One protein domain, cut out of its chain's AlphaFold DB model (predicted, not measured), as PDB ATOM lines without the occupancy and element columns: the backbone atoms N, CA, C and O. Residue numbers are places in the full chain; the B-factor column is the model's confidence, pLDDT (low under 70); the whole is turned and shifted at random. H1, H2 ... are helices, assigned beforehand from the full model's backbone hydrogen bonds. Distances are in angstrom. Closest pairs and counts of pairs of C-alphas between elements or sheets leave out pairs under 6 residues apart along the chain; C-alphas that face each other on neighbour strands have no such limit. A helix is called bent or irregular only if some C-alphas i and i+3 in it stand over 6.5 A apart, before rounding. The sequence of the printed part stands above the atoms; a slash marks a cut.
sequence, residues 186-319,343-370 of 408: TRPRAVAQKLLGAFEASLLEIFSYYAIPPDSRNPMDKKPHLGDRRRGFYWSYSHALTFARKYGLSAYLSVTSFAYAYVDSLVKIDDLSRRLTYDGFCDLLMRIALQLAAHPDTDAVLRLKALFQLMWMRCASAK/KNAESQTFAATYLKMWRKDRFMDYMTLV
ATOM      1  N   THR A 186     122.216 117.653  43.364       88.19
ATOM      2  CA  THR A 186     120.929 117.895  42.692       88.19
ATOM      3  C   THR A 186     120.617 116.840  41.628       88.19
ATOM      4  O   THR A 186     119.596 116.153  41.698       88.19
ATOM      5  N   ARG A 187     121.535 116.638  40.675       88.69
ATOM      6  CA  ARG A 187     121.375 115.639  39.607       88.69
ATOM      7  C   ARG A 187     121.520 114.193  40.114       88.69
ATOM      8  O   ARG A 187     120.621 113.402  39.835       88.69
ATOM      9  N   PRO A 188     122.574 113.818  40.872       89.75
ATOM     10  CA  PRO A 188     122.700 112.466  41.429       89.75
ATOM     11  C   PRO A 188     121.491 112.018  42.261       89.75
ATOM     12  O   PRO A 188     121.031 110.884  42.130       89.75
ATOM     13  N   ARG A 189     120.932 112.919  43.076       90.44
ATOM     14  CA  ARG A 189     119.745 112.652  43.896       90.44
ATOM     15  C   ARG A 189     118.502 112.452  43.039       90.44
ATOM     16  O   ARG A 189     117.773 111.495  43.283       90.44
ATOM     17  N   ALA A 190     118.295 113.276  42.009       91.50
ATOM     18  CA  ALA A 190     117.186 113.097  41.072       91.50
ATOM     19  C   ALA A 190     117.238 111.724  40.374       91.50
ATOM     20  O   ALA A 190     116.224 111.030  40.292       91.50
ATOM     21  N   VAL A 191     118.428 111.288  39.946       91.56
ATOM     22  CA  VAL A 191     118.638 109.962  39.335       91.56
ATOM     23  C   VAL A 191     118.368 108.832  40.339       91.56
ATOM     24  O   VAL A 191     117.702 107.847  40.017       91.56
ATOM     25  N   ALA A 192     118.826 108.982  41.583       93.19
ATOM     26  CA  ALA A 192     118.660 107.979  42.634       93.19
ATOM     27  C   ALA A 192     117.308 108.029  43.368       93.19
ATOM     28  O   ALA A 192     117.068 107.208  44.259       93.19
ATOM     29  N   GLN A 193     116.399 108.936  42.997       94.44
ATOM     30  CA  GLN A 193     115.160 109.202  43.734       94.44
ATOM     31  C   GLN A 193     114.289 107.952  43.906       94.44
ATOM     32  O   GLN A 193     113.735 107.720  44.978       94.44
ATOM     33  N   LYS A 194     114.205 107.098  42.878       94.94
ATOM     34  CA  LYS A 194     113.442 105.840  42.946       94.94
ATOM     35  C   LYS A 194     114.019 104.867  43.979       94.94
ATOM     36  O   LYS A 194     113.261 104.185  44.667       94.94
ATOM     37  N   LEU A 195     115.347 104.793  44.083       95.75
ATOM     38  CA  LEU A 195     116.017 103.952  45.071       95.75
ATOM     39  C   LEU A 195     115.825 104.521  46.480       95.75
ATOM     40  O   LEU A 195     115.450 103.776  47.378       95.75
ATOM     41  N   LEU A 196     116.006 105.832  46.662       94.62
ATOM     42  CA  LEU A 196     115.754 106.502  47.942       94.62
ATOM     43  C   LEU A 196     114.305 106.301  48.409       94.62
ATOM     44  O   LEU A 196     114.092 105.915  49.554       94.62
ATOM     45  N   GLY A 197     113.325 106.447  47.511       94.19
ATOM     46  CA  GLY A 197     111.912 106.194  47.807       94.19
ATOM     47  C   GLY A 197     111.630 104.747  48.225       94.19
ATOM     48  O   GLY A 197     110.867 104.505  49.155       94.19
ATOM     49  N   ALA A 198     112.300 103.764  47.614       95.19
ATOM     50  CA  ALA A 198     112.157 102.358  48.008       95.19
ATOM     51  C   ALA A 198     112.686 102.060  49.425       95.19
ATOM     52  O   ALA A 198     112.258 101.086  50.042       95.19
ATOM     53  N   PHE A 199     113.606 102.885  49.931       95.31
ATOM     54  CA  PHE A 199     114.196 102.760  51.266       95.31
ATOM     55  C   PHE A 199     113.657 103.791  52.265       95.31
ATOM     56  O   PHE A 199     114.045 103.736  53.433       95.31
ATOM     57  N   GLU A 200     112.760 104.690  51.854       92.25
ATOM     58  CA  GLU A 200     112.340 105.865  52.627       92.25
ATOM     59  C   GLU A 200     111.909 105.505  54.051       92.25
ATOM     60  O   GLU A 200     112.461 106.043  55.005       92.25
ATOM     61  N   ALA A 201     111.012 104.523  54.207       87.50
ATOM     62  CA  ALA A 201     110.537 104.076  55.518       87.50
ATOM     63  C   ALA A 201     111.685 103.622  56.437       87.50
ATOM     64  O   ALA A 201     111.748 104.008  57.602       87.50
ATOM     65  N   SER A 202     112.631 102.849  55.901       89.19
ATOM     66  CA  SER A 202     113.780 102.365  56.670       89.19
ATOM     67  C   SER A 202     114.799 103.461  56.988       89.19
ATOM     68  O   SER A 202     115.364 103.490  58.076       89.19
ATOM     69  N   LEU A 203     115.018 104.391  56.058       92.00
ATOM     70  CA  LEU A 203     115.917 105.523  56.259       92.00
ATOM     71  C   LEU A 203     115.328 106.521  57.256       92.00
ATOM     72  O   LEU A 203     116.079 107.107  58.030       92.00
ATOM     73  N   LEU A 204     114.004 106.702  57.262       88.12
ATOM     74  CA  LEU A 204     113.299 107.495  58.266       88.12
ATOM     75  C   LEU A 204     113.449 106.883  59.656       88.12
ATOM     76  O   LEU A 204     113.709 107.612  60.604       88.12
ATOM     77  N   GLU A 205     113.344 105.561  59.782       83.94
ATOM     78  CA  GLU A 205     113.534 104.875  61.063       83.94
ATOM     79  C   GLU A 205     114.952 105.089  61.618       83.94
ATOM     80  O   GLU A 205     115.124 105.476  62.779       83.94
ATOM     81  N   ILE A 206     115.966 104.941  60.757       87.12
ATOM     82  CA  ILE A 206     117.357 105.264  61.089       87.12
ATOM     83  C   ILE A 206     117.488 106.739  61.479       87.12
ATOM     84  O   ILE A 206     118.101 107.043  62.500       87.12
ATOM     85  N   PHE A 207     116.919 107.652  60.689       88.06
ATOM     86  CA  PHE A 207     116.967 109.087  60.959       88.06
ATOM     87  C   PHE A 207     116.372 109.422  62.328       88.06
ATOM     88  O   PHE A 207     117.025 110.047  63.163       88.06
ATOM     89  N   SER A 208     115.156 108.961  62.595       82.00
ATOM     90  CA  SER A 208     114.427 109.254  63.826       82.00
ATOM     91  C   SER A 208     115.101 108.711  65.080       82.00
ATOM     92  O   SER A 208     114.960 109.324  66.134       82.00
ATOM     93  N   TYR A 209     115.865 107.621  64.986       80.94
ATOM     94  CA  TYR A 209     116.622 107.092  66.123       80.94
ATOM     95  C   TYR A 209     117.659 108.089  66.672       80.94
ATOM     96  O   TYR A 209     117.905 108.129  67.874       80.94
ATOM     97  N   TYR A 210     118.253 108.902  65.797       80.88
ATOM     98  CA  TYR A 210     119.282 109.889  66.141       80.88
ATOM     99  C   TYR A 210     118.757 111.329  66.154       80.88
ATOM    100  O   TYR A 210     119.521 112.270  66.380       80.88
ATOM    101  N   ALA A 211     117.476 111.532  65.855       80.62
ATOM    102  CA  ALA A 211     116.928 112.861  65.678       80.62
ATOM    103  C   ALA A 211     116.647 113.557  67.011       80.62
ATOM    104  O   ALA A 211     116.073 112.984  67.934       80.62
ATOM    105  N   ILE A 212     117.016 114.831  67.072       75.62
ATOM    106  CA  ILE A 212     116.734 115.739  68.177       75.62
ATOM    107  C   ILE A 212     115.435 116.493  67.842       75.62
ATOM    108  O   ILE A 212     115.306 116.993  66.717       75.62
ATOM    109  N   PRO A 213     114.461 116.573  68.770       69.62
ATOM    110  CA  PRO A 213     113.281 117.420  68.610       69.62
ATOM    111  C   PRO A 213     113.652 118.906  68.449       69.62
ATOM    112  O   PRO A 213     114.641 119.349  69.033       69.62
ATOM    113  N   PRO A 214     112.836 119.714  67.750       59.38
ATOM    114  CA  PRO A 214     113.122 121.135  67.528       59.38
ATOM    115  C   PRO A 214     113.266 121.959  68.820       59.38
ATOM    116  O   PRO A 214     114.065 122.893  68.826       59.38
ATOM    117  N   ASP A 215     112.556 121.577  69.894       58.56
ATOM    118  CA  ASP A 215     112.461 122.323  71.163       58.56
ATOM    119  C   ASP A 215     113.191 121.660  72.347       58.56
ATOM    120  O   ASP A 215     113.080 122.108  73.493       58.56
ATOM    121  N   SER A 216     113.918 120.557  72.136       50.53
ATOM    122  CA  SER A 216     114.486 119.823  73.271       50.53
ATOM    123  C   SER A 216     115.801 120.439  73.756       50.53
ATOM    124  O   SER A 216     116.802 120.423  73.040       50.53
ATOM    125  N   ARG A 217     115.839 120.876  75.021       45.62
ATOM    126  CA  ARG A 217     117.098 121.101  75.762       45.62
ATOM    127  C   ARG A 217     117.797 119.790  76.162       45.62
ATOM    128  O   ARG A 217     118.985 119.823  76.451       45.62
ATOM    129  N   ASN A 218     117.082 118.655  76.149       40.75
ATOM    130  CA  ASN A 218     117.588 117.325  76.504       40.75
ATOM    131  C   ASN A 218     117.305 116.297  75.383       40.75
ATOM    132  O   ASN A 218     116.138 116.054  75.076       40.75
ATOM    133  N   PRO A 219     118.334 115.656  74.798       42.12
ATOM    134  CA  PRO A 219     118.224 114.889  73.550       42.12
ATOM    135  C   PRO A 219     117.627 113.468  73.657       42.12
ATOM    136  O   PRO A 219     117.780 112.699  72.717       42.12
ATOM    137  N   MET A 220     116.975 113.073  74.760       41.56
ATOM    138  CA  MET A 220     116.635 111.651  74.996       41.56
ATOM    139  C   MET A 220     115.224 111.353  75.526       41.56
ATOM    140  O   MET A 220     114.949 110.204  75.868       41.56
ATOM    141  N   ASP A 221     114.297 112.315  75.543       39.81
ATOM    142  CA  ASP A 221     112.918 112.019  75.947       39.81
ATOM    143  C   ASP A 221     112.010 111.696  74.751       39.81
ATOM    144  O   ASP A 221     111.577 112.568  74.002       39.81
ATOM    145  N   LYS A 222     111.662 110.402  74.679       43.75
ATOM    146  CA  LYS A 222     110.596 109.758  73.888       43.75
ATOM    147  C   LYS A 222     110.902 109.543  72.400       43.75
ATOM    148  O   LYS A 222     110.950 110.473  71.603       43.75
ATOM    149  N   LYS A 223     110.983 108.257  72.016       46.25
ATOM    150  CA  LYS A 223     110.929 107.789  70.620       46.25
ATOM    151  C   LYS A 223     109.707 108.422  69.933       46.25
ATOM    152  O   LYS A 223     108.583 108.113  70.335       46.25
ATOM    153  N   PRO A 224     109.876 109.303  68.936       47.28
ATOM    154  CA  PRO A 224     108.736 109.919  68.276       47.28
ATOM    155  C   PRO A 224     108.021 108.865  67.424       47.28
ATOM    156  O   PRO A 224     108.638 108.240  66.567       47.28
ATOM    157  N   HIS A 225     106.720 108.669  67.636       48.50
ATOM    158  CA  HIS A 225     105.889 107.906  66.706       48.50
ATOM    159  C   HIS A 225     105.786 108.682  65.379       48.50
ATOM    160  O   HIS A 225     105.379 109.848  65.364       48.50
ATOM    161  N   LEU A 226     106.226 108.055  64.283       53.19
ATOM    162  CA  LEU A 226     106.358 108.668  62.958       53.19
ATOM    163  C   LEU A 226     104.998 108.808  62.249       53.19
ATOM    164  O   LEU A 226     104.565 107.915  61.526       53.19
ATOM    165  N   GLY A 227     104.347 109.953  62.461       57.97
ATOM    166  CA  GLY A 227     103.374 110.563  61.542       57.97
ATOM    167  C   GLY A 227     103.968 111.815  60.871       57.97
ATOM    168  O   GLY A 227     105.162 111.827  60.578       57.97
ATOM    169  N   ASP A 228     103.175 112.887  60.715       42.22
ATOM    170  CA  ASP A 228     103.473 114.211  60.095       42.22
ATOM    171  C   ASP A 228     104.689 115.009  60.648       42.22
ATOM    172  O   ASP A 228     104.847 116.210  60.424       42.22
ATOM    173  N   ARG A 229     105.610 114.365  61.364       52.16
ATOM    174  CA  ARG A 229     106.716 114.978  62.111       52.16
ATOM    175  C   ARG A 229     108.048 115.033  61.350       52.16
ATOM    176  O   ARG A 229     109.100 115.039  61.978       52.16
ATOM    177  N   ARG A 230     108.046 115.129  60.011       52.81
ATOM    178  CA  ARG A 230     109.281 115.475  59.258       52.81
ATOM    179  C   ARG A 230     109.813 116.858  59.654       52.81
ATOM    180  O   ARG A 230     111.009 117.114  59.564       52.81
ATOM    181  N   ARG A 231     108.921 117.760  60.074       55.25
ATOM    182  CA  ARG A 231     109.256 119.159  60.354       55.25
ATOM    183  C   ARG A 231     109.891 119.308  61.736       55.25
ATOM    184  O   ARG A 231     109.321 118.895  62.740       55.25
ATOM    185  N   GLY A 232     111.074 119.919  61.765       64.75
ATOM    186  CA  GLY A 232     111.754 120.369  62.983       64.75
ATOM    187  C   GLY A 232     112.750 119.386  63.602       64.75
ATOM    188  O   GLY A 232     113.608 119.819  64.366       64.75
ATOM    189  N   PHE A 233     112.696 118.096  63.259       78.81
ATOM    190  CA  PHE A 233     113.676 117.109  63.720       78.81
ATOM    191  C   PHE A 233     114.991 117.223  62.951       78.81
ATOM    192  O   PHE A 233     114.996 117.375  61.727       78.81
ATOM    193  N   TYR A 234     116.110 117.117  63.665       85.81
ATOM    194  CA  TYR A 234     117.430 117.251  63.058       85.81
ATOM    195  C   TYR A 234     118.502 116.433  63.769       85.81
ATOM    196  O   TYR A 234     118.340 116.029  64.918       85.81
ATOM    197  N   TRP A 235     119.620 116.198  63.089       88.38
ATOM    198  CA  TRP A 235     120.820 115.642  63.711       88.38
ATOM    199  C   TRP A 235     121.817 116.740  64.053       88.38
ATOM    200  O   TRP A 235     122.033 117.666  63.272       88.38
ATOM    201  N   SER A 236     122.467 116.593  65.205       87.06
ATOM    202  CA  SER A 236     123.734 117.262  65.489       87.06
ATOM    203  C   SER A 236     124.890 116.536  64.789       87.06
ATOM    204  O   SER A 236     124.775 115.369  64.395       87.06
ATOM    205  N   TYR A 237     126.052 117.186  64.702       88.75
ATOM    206  CA  TYR A 237     127.239 116.558  64.124       88.75
ATOM    207  C   TYR A 237     127.701 115.333  64.928       88.75
ATOM    208  O   TYR A 237     128.115 114.325  64.354       88.75
ATOM    209  N   SER A 238     127.563 115.360  66.259       84.94
ATOM    210  CA  SER A 238     127.901 114.216  67.114       84.94
ATOM    211  C   SER A 238     127.018 112.993  66.833       84.94
ATOM    212  O   SER A 238     127.514 111.860  66.813       84.94
ATOM    213  N   HIS A 239     125.730 113.204  66.555       84.88
ATOM    214  CA  HIS A 239     124.811 112.140  66.151       84.88
ATOM    215  C   HIS A 239     125.153 111.610  64.754       84.88
ATOM    216  O   HIS A 239     125.237 110.395  64.572       84.88
ATOM    217  N   ALA A 240     125.474 112.496  63.804       89.69
ATOM    218  CA  ALA A 240     125.936 112.104  62.473       89.69
ATOM    219  C   ALA A 240     127.240 111.280  62.518       89.69
ATOM    220  O   ALA A 240     127.354 110.264  61.832       89.69
ATOM    221  N   LEU A 241     128.202 111.643  63.375       85.75
ATOM    222  CA  LEU A 241     129.422 110.857  63.599       85.75
ATOM    223  C   LEU A 241     129.132 109.490  64.230       85.75
ATOM    224  O   LEU A 241     129.757 108.492  63.870       85.75
ATOM    225  N   THR A 242     128.193 109.431  65.175       83.62
ATOM    226  CA  THR A 242     127.778 108.167  65.802       83.62
ATOM    227  C   THR A 242     127.152 107.233  64.770       83.62
ATOM    228  O   THR A 242     127.508 106.054  64.714       83.62
ATOM    229  N   PHE A 243     126.298 107.773  63.898       86.81
ATOM    230  CA  PHE A 243     125.784 107.069  62.728       86.81
ATOM    231  C   PHE A 243     126.927 106.573  61.826       86.81
ATOM    232  O   PHE A 243     127.017 105.375  61.557       86.81
ATOM    233  N   ALA A 244     127.851 107.451  61.427       85.81
ATOM    234  CA  ALA A 244     128.950 107.095  60.529       85.81
ATOM    235  C   ALA A 244     129.820 105.954  61.076       85.81
ATOM    236  O   ALA A 244     130.171 105.034  60.338       85.81
ATOM    237  N   ARG A 245     130.123 105.967  62.381       82.31
ATOM    238  CA  ARG A 245     130.860 104.882  63.048       82.31
ATOM    239  C   ARG A 245     130.060 103.584  63.073       82.31
ATOM    240  O   ARG A 245     130.592 102.537  62.715       82.31
ATOM    241  N   LYS A 246     128.782 103.647  63.457       80.56
ATOM    242  CA  LYS A 246     127.912 102.465  63.557       80.56
ATOM    243  C   LYS A 246     127.757 101.738  62.226       80.56
ATOM    244  O   LYS A 246     127.793 100.512  62.192       80.56
ATOM    245  N   TYR A 247     127.623 102.493  61.142       82.81
ATOM    246  CA  TYR A 247     127.499 101.948  59.794       82.81
ATOM    247  C   TYR A 247     128.850 101.794  59.074       82.81
ATOM    248  O   TYR A 247     128.887 101.503  57.882       82.81
ATOM    249  N   GLY A 248     129.972 101.935  59.795       76.62
ATOM    250  CA  GLY A 248     131.326 101.655  59.306       76.62
ATOM    251  C   GLY A 248     131.827 102.576  58.194       76.62
ATOM    252  O   GLY A 248     132.759 102.205  57.484       76.62
ATOM    253  N   LEU A 249     131.243 103.764  58.056       82.69
ATOM    254  CA  LEU A 249     131.620 104.762  57.051       82.69
ATOM    255  C   LEU A 249     132.990 105.384  57.355       82.69
ATOM    256  O   LEU A 249     133.708 105.786  56.445       82.69
ATOM    257  N   SER A 250     133.397 105.397  58.629       76.69
ATOM    258  CA  SER A 250     134.689 105.935  59.078       76.69
ATOM    259  C   SER A 250     135.911 105.182  58.542       76.69
ATOM    260  O   SER A 250     137.019 105.688  58.651       76.69
ATOM    261  N   ALA A 251     135.734 103.973  57.999       74.38
ATOM    262  CA  ALA A 251     136.817 103.227  57.356       74.38
ATOM    263  C   ALA A 251     137.117 103.722  55.929       74.38
ATOM    264  O   ALA A 251     138.182 103.429  55.399       74.38
ATOM    265  N   TYR A 252     136.183 104.457  55.319       76.50
ATOM    266  CA  TYR A 252     136.250 104.860  53.914       76.50
ATOM    267  C   TYR A 252     136.312 106.377  53.719       76.50
ATOM    268  O   TYR A 252     136.637 106.845  52.633       76.50
ATOM    269  N   LEU A 253     136.014 107.154  54.763       79.38
ATOM    270  CA  LEU A 253     136.059 108.610  54.736       79.38
ATOM    271  C   LEU A 253     136.952 109.141  55.849       79.38
ATOM    272  O   LEU A 253     136.846 108.717  57.002       79.38
ATOM    273  N   SER A 254     137.782 110.132  55.517       83.00
ATOM    274  CA  SER A 254     138.479 110.907  56.541       83.00
ATOM    275  C   SER A 254     137.467 111.686  57.391       83.00
ATOM    276  O   SER A 254     136.399 112.075  56.907       83.00
ATOM    277  N   VAL A 255     137.809 111.956  58.654       82.00
ATOM    278  CA  VAL A 255     136.937 112.731  59.555       82.00
ATOM    279  C   VAL A 255     136.635 114.111  58.964       82.00
ATOM    280  O   VAL A 255     135.498 114.571  59.010       82.00
ATOM    281  N   THR A 256     137.627 114.737  58.332       83.81
ATOM    282  CA  THR A 256     137.487 116.034  57.664       83.81
ATOM    283  C   THR A 256     136.571 115.955  56.438       83.81
ATOM    284  O   THR A 256     135.707 116.810  56.265       83.81
ATOM    285  N   SER A 257     136.698 114.910  55.610       84.75
ATOM    286  CA  SER A 257     135.823 114.691  54.445       84.75
ATOM    287  C   SER A 257     134.365 114.510  54.864       84.75
ATOM    288  O   SER A 257     133.471 115.101  54.257       84.75
ATOM    289  N   PHE A 258     134.128 113.745  55.933       88.62
ATOM    290  CA  PHE A 258     132.792 113.569  56.497       88.62
ATOM    291  C   PHE A 258     132.240 114.878  57.078       88.62
ATOM    292  O   PHE A 258     131.067 115.184  56.878       88.62
ATOM    293  N   ALA A 259     133.075 115.679  57.750       89.88
ATOM    294  CA  ALA A 259     132.671 116.980  58.275       89.88
ATOM    295  C   ALA A 259     132.199 117.933  57.168       89.88
ATOM    296  O   ALA A 259     131.148 118.555  57.309       89.88
ATOM    297  N   TYR A 260     132.922 118.001  56.046       89.31
ATOM    298  CA  TYR A 260     132.492 118.797  54.895       89.31
ATOM    299  C   TYR A 260     131.197 118.265  54.279       89.31
ATOM    300  O   TYR A 260     130.269 119.042  54.065       89.31
ATOM    301  N   ALA A 261     131.082 116.945  54.088       91.38
ATOM    302  CA  ALA A 261     129.850 116.336  53.589       91.38
ATOM    303  C   ALA A 261     128.649 116.644  54.500       91.38
ATOM    304  O   ALA A 261     127.568 116.951  54.001       91.38
ATOM    305  N   TYR A 262     128.839 116.613  55.822       93.50
ATOM    306  CA  TYR A 262     127.821 116.991  56.801       93.50
ATOM    307  C   TYR A 262     127.401 118.456  56.649       93.50
ATOM    308  O   TYR A 262     126.210 118.723  56.506       93.50
ATOM    309  N   VAL A 263     128.358 119.391  56.627       91.75
ATOM    310  CA  VAL A 263     128.072 120.831  56.494       91.75
ATOM    311  C   VAL A 263     127.330 121.141  55.199       91.75
ATOM    312  O   VAL A 263     126.327 121.849  55.232       91.75
ATOM    313  N   ASP A 264     127.775 120.576  54.075       91.81
ATOM    314  CA  ASP A 264     127.162 120.798  52.756       91.81
ATOM    315  C   ASP A 264     125.762 120.193  52.618       91.81
ATOM    316  O   ASP A 264     125.078 120.406  51.609       91.81
ATOM    317  N   SER A 265     125.357 119.393  53.600       93.88
ATOM    318  CA  SER A 265     124.052 118.744  53.661       93.88
ATOM    319  C   SER A 265     123.122 119.391  54.686       93.88
ATOM    320  O   SER A 265     121.979 118.961  54.829       93.88
ATOM    321  N   LEU A 266     123.576 120.424  55.404       92.00
ATOM    322  CA  LEU A 266     122.706 121.176  56.296       92.00
ATOM    323  C   LEU A 266     121.692 121.986  55.487       92.00
ATOM    324  O   LEU A 266     122.036 122.667  54.523       92.00
ATOM    325  N   VAL A 267     120.439 121.940  55.925       88.00
ATOM    326  CA  VAL A 267     119.350 122.726  55.349       88.00
ATOM    327  C   VAL A 267     119.198 124.003  56.164       88.00
ATOM    328  O   VAL A 267     119.153 123.954  57.396       88.00
ATOM    329  N   LYS A 268     119.126 125.143  55.475       84.38
ATOM    330  CA  LYS A 268     118.810 126.441  56.075       84.38
ATOM    331  C   LYS A 268     117.351 126.420  56.553       84.38
ATOM    332  O   LYS A 268     116.456 126.168  55.750       84.38
ATOM    333  N   ILE A 269     117.132 126.584  57.859       76.69
ATOM    334  CA  ILE A 269     115.792 126.573  58.478       76.69
ATOM    335  C   ILE A 269     115.283 128.000  58.667       76.69
ATOM    336  O   ILE A 269     114.121 128.284  58.403       76.69
ATOM    337  N   ASP A 270     116.182 128.876  59.099       73.50
ATOM    338  CA  ASP A 270     116.024 130.322  59.189       73.50
ATOM    339  C   ASP A 270     117.353 130.973  58.762       73.50
ATOM    340  O   ASP A 270     118.288 130.282  58.342       73.50
ATOM    341  N   ASP A 271     117.460 132.295  58.845       66.06
ATOM    342  CA  ASP A 271     118.655 133.008  58.390       66.06
ATOM    343  C   ASP A 271     119.930 132.757  59.196       66.06
ATOM    344  O   ASP A 271     121.030 133.012  58.703       66.06
ATOM    345  N   LEU A 272     119.808 132.204  60.400       65.94
ATOM    346  CA  LEU A 272     120.911 132.037  61.344       65.94
ATOM    347  C   LEU A 272     121.202 130.562  61.643       65.94
ATOM    348  O   LEU A 272     122.298 130.220  62.099       65.94
ATOM    349  N   SER A 273     120.242 129.674  61.382       74.94
ATOM    350  CA  SER A 273     120.271 128.278  61.783       74.94
ATOM    351  C   SER A 273     120.172 127.334  60.587       74.94
ATOM    352  O   SER A 273     119.260 127.353  59.755       74.94
ATOM    353  N   ARG A 274     121.167 126.451  60.522       86.12
ATOM    354  CA  ARG A 274     121.263 125.366  59.552       86.12
ATOM    355  C   ARG A 274     121.238 124.044  60.307       86.12
ATOM    356  O   ARG A 274     121.956 123.880  61.295       86.12
ATOM    357  N   ARG A 275     120.403 123.104  59.871       87.12
ATOM    358  CA  ARG A 275     120.178 121.829  60.570       87.12
ATOM    359  C   ARG A 275     120.197 120.657  59.592       87.12
ATOM    360  O   ARG A 275     119.736 120.786  58.461       87.12
ATOM    361  N   LEU A 276     120.694 119.496  60.027       91.94
ATOM    362  CA  LEU A 276     120.623 118.274  59.223       91.94
ATOM    363  C   LEU A 276     119.229 117.646  59.373       91.94
ATOM    364  O   LEU A 276     119.002 116.837  60.273       91.94
ATOM    365  N   THR A 277     118.289 118.060  58.525       91.44
ATOM    366  CA  THR A 277     116.939 117.474  58.436       91.44
ATOM    367  C   THR A 277     116.976 116.111  57.740       91.44
ATOM    368  O   THR A 277     118.035 115.664  57.304       91.44
ATOM    369  N   TYR A 278     115.829 115.443  57.592       90.81
ATOM    370  CA  TYR A 278     115.764 114.189  56.836       90.81
ATOM    371  C   TYR A 278     116.201 114.358  55.371       90.81
ATOM    372  O   TYR A 278     116.966 113.546  54.857       90.81
ATOM    373  N   ASP A 279     115.781 115.442  54.716       91.06
ATOM    374  CA  ASP A 279     116.217 115.738  53.349       91.06
ATOM    375  C   ASP A 279     117.727 115.975  53.281       91.06
ATOM    376  O   ASP A 279     118.394 115.416  52.410       91.06
ATOM    377  N   GLY A 280     118.270 116.718  54.250       93.25
ATOM    378  CA  GLY A 280     119.712 116.888  54.408       93.25
ATOM    379  C   GLY A 280     120.435 115.569  54.694       93.25
ATOM    380  O   GLY A 280     121.518 115.323  54.179       93.25
ATOM    381  N   PHE A 281     119.832 114.655  55.452       94.56
ATOM    382  CA  PHE A 281     120.373 113.314  55.670       94.56
ATOM    383  C   PHE A 281     120.432 112.499  54.368       94.56
ATOM    384  O   PHE A 281     121.436 111.832  54.112       94.56
ATOM    385  N   CYS A 282     119.418 112.587  53.503       94.81
ATOM    386  CA  CYS A 282     119.475 111.971  52.176       94.81
ATOM    387  C   CYS A 282     120.579 112.584  51.298       94.81
ATOM    388  O   CYS A 282     121.294 111.839  50.620       94.81
ATOM    389  N   ASP A 283     120.760 113.909  51.333       94.81
ATOM    390  CA  ASP A 283     121.878 114.570  50.648       94.81
ATOM    391  C   ASP A 283     123.232 114.124  51.210       94.81
ATOM    392  O   ASP A 283     124.137 113.821  50.434       94.81
ATOM    393  N   LEU A 284     123.354 113.979  52.532       95.44
ATOM    394  CA  LEU A 284     124.561 113.477  53.188       95.44
ATOM    395  C   LEU A 284     124.918 112.074  52.693       95.44
ATOM    396  O   LEU A 284     126.063 111.838  52.309       95.44
ATOM    397  N   LEU A 285     123.950 111.152  52.653       95.31
ATOM    398  CA  LEU A 285     124.165 109.809  52.106       95.31
ATOM    399  C   LEU A 285     124.622 109.869  50.646       95.31
ATOM    400  O   LEU A 285     125.536 109.143  50.263       95.31
ATOM    401  N   MET A 286     124.036 110.752  49.837       94.56
ATOM    402  CA  MET A 286     124.442 110.906  48.443       94.56
ATOM    403  C   MET A 286     125.862 111.476  48.314       94.56
ATOM    404  O   MET A 286     126.652 110.940  47.542       94.56
ATOM    405  N   ARG A 287     126.236 112.502  49.091       92.25
ATOM    406  CA  ARG A 287     127.611 113.043  49.094       92.25
ATOM    407  C   ARG A 287     128.625 111.983  49.507       92.25
ATOM    408  O   ARG A 287     129.654 111.847  48.854       92.25
ATOM    409  N   ILE A 288     128.308 111.195  50.534       91.44
ATOM    410  CA  ILE A 288     129.135 110.064  50.966       91.44
ATOM    411  C   ILE A 288     129.260 109.038  49.834       91.44
ATOM    412  O   ILE A 288     130.371 108.651  49.492       91.44
ATOM    413  N   ALA A 289     128.152 108.634  49.207       91.25
ATOM    414  CA  ALA A 289     128.168 107.684  48.096       91.25
ATOM    415  C   ALA A 289     129.025 108.178  46.919       91.25
ATOM    416  O   ALA A 289     129.785 107.407  46.335       91.25
ATOM    417  N   LEU A 290     128.943 109.470  46.594       88.19
ATOM    418  CA  LEU A 290     129.758 110.090  45.550       88.19
ATOM    419  C   LEU A 290     131.251 110.075  45.902       88.19
ATOM    420  O   LEU A 290     132.056 109.799  45.018       88.19
ATOM    421  N   GLN A 291     131.602 110.299  47.172       85.62
ATOM    422  CA  GLN A 291     132.983 110.261  47.673       85.62
ATOM    423  C   GLN A 291     133.575 108.846  47.763       85.62
ATOM    424  O   GLN A 291     134.792 108.703  47.712       85.62
ATOM    425  N   LEU A 292     132.743 107.808  47.908       77.62
ATOM    426  CA  LEU A 292     133.202 106.415  47.985       77.62
ATOM    427  C   LEU A 292     133.718 105.863  46.648       77.62
ATOM    428  O   LEU A 292     134.462 104.885  46.643       77.62
ATOM    429  N   ALA A 293     133.300 106.442  45.522       69.06
ATOM    430  CA  ALA A 293     133.663 105.935  44.207       69.06
ATOM    431  C   ALA A 293     134.993 106.506  43.724       69.06
ATOM    432  O   ALA A 293     135.197 107.719  43.748       69.06
ATOM    433  N   ALA A 294     135.858 105.642  43.196       61.97
ATOM    434  CA  ALA A 294     137.096 106.098  42.569       61.97
ATOM    435  C   ALA A 294     136.880 106.589  41.128       61.97
ATOM    436  O   ALA A 294     137.676 107.383  40.631       61.97
ATOM    437  N   HIS A 295     135.822 106.121  40.452       65.31
ATOM    438  CA  HIS A 295     135.574 106.440  39.048       65.31
ATOM    439  C   HIS A 295     134.536 107.560  38.869       65.31
ATOM    440  O   HIS A 295     133.451 107.479  39.445       65.31
ATOM    441  N   PRO A 296     134.836 108.583  38.043       62.00
ATOM    442  CA  PRO A 296     133.961 109.728  37.776       62.00
ATOM    443  C   PRO A 296     132.625 109.344  37.136       62.00
ATOM    444  O   PRO A 296     131.593 109.914  37.484       62.00
ATOM    445  N   ASP A 297     132.618 108.324  36.282       66.69
ATOM    446  CA  ASP A 297     131.462 107.984  35.444       66.69
ATOM    447  C   ASP A 297     130.503 106.980  36.091       66.69
ATOM    448  O   ASP A 297     129.497 106.588  35.498       66.69
ATOM    449  N   THR A 298     130.797 106.531  37.314       77.69
ATOM    450  CA  THR A 298     129.940 105.557  37.984       77.69
ATOM    451  C   THR A 298     128.594 106.179  38.331       77.69
ATOM    452  O   THR A 298     128.535 107.194  39.028       77.69
ATOM    453  N   ASP A 299     127.521 105.528  37.887       86.38
ATOM    454  CA  ASP A 299     126.147 105.975  38.087       86.38
ATOM    455  C   ASP A 299     125.789 106.182  39.573       86.38
ATOM    456  O   ASP A 299     126.176 105.404  40.453       86.38
ATOM    457  N   ALA A 300     125.008 107.229  39.852       88.38
ATOM    458  CA  ALA A 300     124.630 107.625  41.208       88.38
ATOM    459  C   ALA A 300     123.824 106.540  41.943       88.38
ATOM    460  O   ALA A 300     123.991 106.366  43.154       88.38
ATOM    461  N   VAL A 301     122.988 105.773  41.228       92.50
ATOM    462  CA  VAL A 301     122.246 104.650  41.820       92.50
ATOM    463  C   VAL A 301     123.220 103.568  42.260       92.50
ATOM    464  O   VAL A 301     123.093 103.056  43.370       92.50
ATOM    465  N   LEU A 302     124.207 103.236  41.423       91.31
ATOM    466  CA  LEU A 302     125.200 102.210  41.744       91.31
ATOM    467  C   LEU A 302     126.036 102.596  42.968       91.31
ATOM    468  O   LEU A 302     126.209 101.781  43.876       91.31
ATOM    469  N   ARG A 303     126.479 103.856  43.038       90.50
ATOM    470  CA  ARG A 303     127.206 104.383  44.202       90.50
ATOM    471  C   ARG A 303     126.370 104.328  45.476       90.50
ATOM    472  O   ARG A 303     126.864 103.912  46.522       90.50
ATOM    473  N   LEU A 304     125.091 104.704  45.399       93.44
ATOM    474  CA  LEU A 304     124.196 104.642  46.552       93.44
ATOM    475  C   LEU A 304     123.930 103.192  46.989       93.44
ATOM    476  O   LEU A 304     123.906 102.909  48.187       93.44
ATOM    477  N   LYS A 305     123.799 102.253  46.043       94.19
ATOM    478  CA  LYS A 305     123.706 100.818  46.353       94.19
ATOM    479  C   LYS A 305     124.972 100.296  47.037       94.19
ATOM    480  O   LYS A 305     124.846  99.549  48.003       94.19
ATOM    481  N   ALA A 306     126.161 100.720  46.603       91.38
ATOM    482  CA  ALA A 306     127.424 100.378  47.262       91.38
ATOM    483  C   ALA A 306     127.497 100.920  48.695       91.38
ATOM    484  O   ALA A 306     127.811 100.172  49.622       91.38
ATOM    485  N   LEU A 307     127.100 102.179  48.914       93.19
ATOM    486  CA  LEU A 307     126.964 102.728  50.264       93.19
ATOM    487  C   LEU A 307     125.997 101.891  51.115       93.19
ATOM    488  O   LEU A 307     126.317 101.528  52.248       93.19
ATOM    489  N   PHE A 308     124.828 101.537  50.577       94.38
ATOM    490  CA  PHE A 308     123.869 100.703  51.301       94.38
ATOM    491  C   PHE A 308     124.409  99.296  51.582       94.38
ATOM    492  O   PHE A 308     124.118  98.754  52.647       94.38
ATOM    493  N   GLN A 309     125.246  98.735  50.705       90.81
ATOM    494  CA  GLN A 309     125.951  97.476  50.954       90.81
ATOM    495  C   GLN A 309     126.894  97.588  52.154       90.81
ATOM    496  O   GLN A 309     126.871  96.716  53.023       90.81
ATOM    497  N   LEU A 310     127.683  98.666  52.250       87.69
ATOM    498  CA  LEU A 310     128.555  98.924  53.405       87.69
ATOM    499  C   LEU A 310     127.756  99.016  54.704       87.69
ATOM    500  O   LEU A 310     128.076  98.342  55.687       87.69
ATOM    501  N   MET A 311     126.695  99.823  54.679       89.69
ATOM    502  CA  MET A 311     125.791  99.991  55.813       89.69
ATOM    503  C   MET A 311     125.199  98.642  56.237       89.69
ATOM    504  O   MET A 311     125.225  98.292  57.417       89.69
ATOM    505  N   TRP A 312     124.724  97.854  55.270       88.62
ATOM    506  CA  TRP A 312     124.124  96.545  55.501       88.62
ATOM    507  C   TRP A 312     125.109  95.543  56.104       88.62
ATOM    508  O   TRP A 312     124.773  94.873  57.081       88.62
ATOM    509  N   MET A 313     126.337  95.474  55.581       82.31
ATOM    510  CA  MET A 313     127.373  94.586  56.118       82.31
ATOM    511  C   MET A 313     127.644  94.875  57.595       82.31
ATOM    512  O   MET A 313     127.840  93.947  58.376       82.31
ATOM    513  N   ARG A 314     127.597  96.144  58.016       78.19
ATOM    514  CA  ARG A 314     127.765  96.520  59.428       78.19
ATOM    515  C   ARG A 314     126.542  96.215  60.285       78.19
ATOM    516  O   ARG A 314     126.717  95.824  61.436       78.19
ATOM    517  N   CYS A 315     125.331  96.299  59.731       70.25
ATOM    518  CA  CYS A 315     124.132  95.790  60.401       70.25
ATOM    519  C   CYS A 315     124.198  94.272  60.630       70.25
ATOM    520  O   CYS A 315     123.799  93.808  61.696       70.25
ATOM    521  N   ALA A 316     124.710  93.519  59.650       60.06
ATOM    522  CA  ALA A 316     124.770  92.054  59.661       60.06
ATOM    523  C   ALA A 316     125.991  91.476  60.412       60.06
ATOM    524  O   ALA A 316     125.932  90.363  60.926       60.06
ATOM    525  N   SER A 317     127.096  92.227  60.514       52.94
ATOM    526  CA  SER A 317     128.357  91.812  61.161       52.94
ATOM    527  C   SER A 317     128.317  91.835  62.700       52.94
ATOM    528  O   SER A 317     129.324  91.539  63.346       52.94
ATOM    529  N   ALA A 318     127.190  92.184  63.326       48.88
ATOM    530  CA  ALA A 318     127.073  92.309  64.777       48.88
ATOM    531  C   ALA A 318     126.981  90.942  65.500       48.88
ATOM    532  O   ALA A 318     125.968  90.634  66.134       48.88
ATOM    533  N   LYS A 319     128.040  90.119  65.462       44.81
ATOM    534  CA  LYS A 319     128.175  88.954  66.361       44.81
ATOM    535  C   LYS A 319     128.582  89.389  67.772       44.81
ATOM    536  O   LYS A 319     129.377  90.309  67.949       44.81
ATOM    537  N   LYS A 343     120.668  93.470  65.740       53.78
ATOM    538  CA  LYS A 343     120.373  93.797  67.153       53.78
ATOM    539  C   LYS A 343     119.652  95.136  67.346       53.78
ATOM    540  O   LYS A 343     119.002  95.341  68.363       53.78
ATOM    541  N   ASN A 344     119.783  96.038  66.380       64.94
ATOM    542  CA  ASN A 344     119.258  97.393  66.456       64.94
ATOM    543  C   ASN A 344     117.914  97.462  65.732       64.94
ATOM    544  O   ASN A 344     117.883  97.274  64.515       64.94
ATOM    545  N   ALA A 345     116.829  97.707  66.471       66.81
ATOM    546  CA  ALA A 345     115.470  97.736  65.929       66.81
ATOM    547  C   ALA A 345     115.365  98.671  64.712       66.81
ATOM    548  O   ALA A 345     114.882  98.258  63.664       66.81
ATOM    549  N   GLU A 346     115.970  99.856  64.799       70.50
ATOM    550  CA  GLU A 346     115.942 100.881  63.755       70.50
ATOM    551  C   GLU A 346     116.660 100.492  62.453       70.50
ATOM    552  O   GLU A 346     116.452 101.102  61.409       70.50
ATOM    553  N   SER A 347     117.533  99.482  62.501       79.06
ATOM    554  CA  SER A 347     118.279  98.988  61.340       79.06
ATOM    555  C   SER A 347     117.651  97.727  60.732       79.06
ATOM    556  O   SER A 347     118.090  97.289  59.665       79.06
ATOM    557  N   GLN A 348     116.652  97.118  61.383       79.38
ATOM    558  CA  GLN A 348     116.042  95.862  60.928       79.38
ATOM    559  C   GLN A 348     115.294  96.051  59.607       79.38
ATOM    560  O   GLN A 348     115.531  95.301  58.655       79.38
ATOM    561  N   THR A 349     114.459  97.089  59.519       83.69
ATOM    562  CA  THR A 349     113.705  97.418  58.301       83.69
ATOM    563  C   THR A 349     114.645  97.713  57.135       83.69
ATOM    564  O   THR A 349     114.426  97.230  56.020       83.69
ATOM    565  N   PHE A 350     115.740  98.438  57.391       89.44
ATOM    566  CA  PHE A 350     116.774  98.712  56.389       89.44
ATOM    567  C   PHE A 350     117.431  97.420  55.910       89.44
ATOM    568  O   PHE A 350     117.512  97.175  54.704       89.44
ATOM    569  N   ALA A 351     117.845  96.555  56.837       86.81
ATOM    570  CA  ALA A 351     118.541  95.327  56.490       86.81
ATOM    571  C   ALA A 351     117.676  94.352  55.681       86.81
ATOM    572  O   ALA A 351     118.161  93.744  54.721       86.81
ATOM    573  N   ALA A 352     116.393  94.240  56.029       85.38
ATOM    574  CA  ALA A 352     115.425  93.438  55.290       85.38
ATOM    575  C   ALA A 352     115.156  94.013  53.888       85.38
ATOM    576  O   ALA A 352     115.155  93.272  52.899       85.38
ATOM    577  N   THR A 353     114.978  95.335  53.789       89.38
ATOM    578  CA  THR A 353     114.746  96.033  52.512       89.38
ATOM    579  C   THR A 353     115.945  95.883  51.581       89.38
ATOM    580  O   THR A 353     115.781  95.505  50.416       89.38
ATOM    581  N   TYR A 354     117.159  96.069  52.112       91.88
ATOM    582  CA  TYR A 354     118.394  95.870  51.364       91.88
ATOM    583  C   TYR A 354     118.529  94.433  50.867       91.88
ATOM    584  O   TYR A 354     118.743  94.224  49.677       91.88
ATOM    585  N   LEU A 355     118.329  93.434  51.731       87.44
ATOM    586  CA  LEU A 355     118.438  92.027  51.341       87.44
ATOM    587  C   LEU A 355     117.444  91.657  50.229       87.44
ATOM    588  O   LEU A 355     117.790  90.909  49.312       87.44
ATOM    589  N   LYS A 356     116.220  92.200  50.268       89.06
ATOM    590  CA  LYS A 356     115.217  92.005  49.210       89.06
ATOM    591  C   LYS A 356     115.663  92.614  47.881       89.06
ATOM    592  O   LYS A 356     115.484  91.974  46.845       89.06
ATOM    593  N   MET A 357     116.226  93.822  47.894       93.69
ATOM    594  CA  MET A 357     116.800  94.449  46.698       93.69
ATOM    595  C   MET A 357     117.992  93.637  46.178       93.69
ATOM    596  O   MET A 357     118.021  93.264  45.011       93.69
ATOM    597  N   TRP A 358     118.933  93.296  47.055       91.06
ATOM    598  CA  TRP A 358     120.164  92.605  46.693       91.06
ATOM    599  C   TRP A 358     119.900  91.221  46.088       91.06
ATOM    600  O   TRP A 358     120.524  90.859  45.095       91.06
ATOM    601  N   ARG A 359     118.894  90.491  46.593       87.12
ATOM    602  CA  ARG A 359     118.398  89.244  45.979       87.12
ATOM    603  C   ARG A 359     117.884  89.441  44.553       87.12
ATOM    604  O   ARG A 359     118.180  88.617  43.692       87.12
ATOM    605  N   LYS A 360     117.113  90.504  44.296       91.88
ATOM    606  CA  LYS A 360     116.620  90.821  42.940       91.88
ATOM    607  C   LYS A 360     117.774  91.107  41.986       91.88
ATOM    608  O   LYS A 360     117.746  90.660  40.845       91.88
ATOM    609  N   ASP A 361     118.807  91.754  42.503       89.94
ATOM    610  CA  ASP A 361     120.031  92.072  41.775       89.94
ATOM    611  C   ASP A 361     121.054  90.915  41.806       89.94
ATOM    612  O   ASP A 361     122.241  91.120  41.564       89.94
ATOM    613  N   ARG A 362     120.605  89.685  42.112       90.00
ATOM    614  CA  ARG A 362     121.407  88.446  42.121       90.00
ATOM    615  C   ARG A 362     122.684  88.528  42.963       90.00
ATOM    616  O   ARG A 362     123.696  87.934  42.611       90.00
ATOM    617  N   PHE A 363     122.613  89.235  44.088       85.25
ATOM    618  CA  PHE A 363     123.729  89.440  45.009       85.25
ATOM    619  C   PHE A 363     124.957  90.099  44.363       85.25
ATOM    620  O   PHE A 363     126.086  89.811  44.748       85.25
ATOM    621  N   MET A 364     124.742  90.994  43.394       86.12
ATOM    622  CA  MET A 364     125.825  91.762  42.779       86.12
ATOM    623  C   MET A 364     126.642  92.518  43.833       86.12
ATOM    624  O   MET A 364     126.074  93.188  44.695       86.12
ATOM    625  N   ASP A 365     127.967  92.416  43.762       85.69
ATOM    626  CA  ASP A 365     128.857  93.141  44.663       85.69
ATOM    627  C   ASP A 365     129.078  94.564  44.146       85.69
ATOM    628  O   ASP A 365     129.878  94.811  43.249       85.69
ATOM    629  N   TYR A 366     128.337  95.517  44.698       88.31
ATOM    630  CA  TYR A 366     128.416  96.913  44.288       88.31
ATOM    631  C   TYR A 366     129.742  97.562  44.675       88.31
ATOM    632  O   TYR A 366     130.173  98.494  44.003       88.31
ATOM    633  N   MET A 367     130.400  97.083  45.735       82.19
ATOM    634  CA  MET A 367     131.657  97.669  46.192       82.19
ATOM    635  C   MET A 367     132.768  97.461  45.167       82.19
ATOM    636  O   MET A 367     133.453  98.417  44.825       82.19
ATOM    637  N   THR A 368     132.895  96.268  44.587       80.31
ATOM    638  CA  THR A 368     133.903  96.004  43.537       80.31
ATOM    639  C   THR A 368     133.657  96.785  42.245       80.31
ATOM    640  O   THR A 368     134.590  97.015  41.482       80.31
ATOM    641  N   LEU A 369     132.424  97.237  42.010       77.50
ATOM    642  CA  LEU A 369     132.068  98.067  40.856       77.50
ATOM    643  C   LEU A 369     132.332  99.564  41.079       77.50
ATOM    644  O   LEU A 369     132.375 100.328  40.116       77.50
ATOM    645  N   VAL A 370     132.465  99.995  42.335       76.19
ATOM    646  CA  VAL A 370     132.574 101.410  42.728       76.19
ATOM    647  C   VAL A 370     133.981 101.753  43.240       76.19
ATOM    648  O   VAL A 370     134.483 102.854  43.000       76.19
TER     649      VAL A 370
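AT A GLANCE: This is residues 186 to 319 and 343 to 370 of the 408 residues of an uncharacterized protein of Saprolegnia diclina (strain VS20) (UniProt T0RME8). What does the model look like? It is a compact cluster of crossed helices: H4 lies nearest the middle, H5 crosses it about perpendicular, and H1 is bent into an L beside them, its arm H1a packing on H4 and H5 and its arm H1b on H6. H3 packs on H4, H6 and H7 pack on H5, and the long loops 211 to 236 and 264 to 277 reach outward. What are the figures? The printed part has 162 residues, with seven named helices, H1 to H7 in chain order, and no named strand, the class being all helix. The radius of gyration of the C-alphas is 15.5 A, and the spans are 46 by 32 by 28 A.

IN THESE COORDINATES: Where does H1 run? H1, residues 186 to 210, was assigned as one helix by its hydrogen bonds but is bent, C-alphas 198 and 201 being 7.9 A apart. Its arms are H1a, residues 186 to 198, from C-alpha 186 at (120.929, 117.895, 42.692), and H1b, residues 201 to 210; H1a is itself irregular, with C-alphas 191 and 194 7.6 A apart. Which helices follow? H2 is residues 237 to 246, H3 255 to 263, H4 278 to 292 over 21.0 A, and H5 300 to 316 over 24.1 A. H6, residues 345 to 360 over 24.0 A, is only just irregular, with C-alphas 346 and 349 6.8 A apart, and H7, residues 366 to 370, ends at C-alpha 370 at (132.574, 101.410, 42.728).

HOW THE PARTS SIT: What do the arms touch? H1a touches H5, whose residues 300 to 304 alone meet it, closest at the C-alphas of Ala 192 and Val 301, 5.0 A. H1b touches H6 at a shallow tilt of 31 degrees, opposite ways, closest at the C-alphas of Ser 202 and Phe 350, 4.7 A. How do H2 to H7 stand? H2 and H3 only just touch, with 3 pairs of C-alphas within 8 A, closest Tyr 237 and Tyr 262 at 7.4 A; H3 and H4 form a hairpin, closest at the C-alphas of Tyr 262 and Leu 284, 6.0 A. H4 and H5 touch about perpendicular at 83 degrees, C-alphas 289 and 303 closest at 5.2 A; H5 touches H7, C-alphas 306 and 366 closest at 4.7 A. Are the backbones complete? Every O i to N i+4 pair is within hydrogen-bond range in H2, H3, H4, H5 and H7, against 7 of 9 in H1a, 5 of 6 in H1b and 10 of 12 in H6.

THE WHOLE: How far does it reach? The C-alphas farthest apart, those of Leu 272 and Arg 362, are 47.6 A apart. Where is it cut or uncertain? Residues 320 to 342 are not printed, and C-alphas 319 and 343 are 9.2 A apart; the links H1 to H2 and H3 to H4 are long. The mean pLDDT of the printed part is 80.3, and 34 residues are under 70, among them 213 to 232.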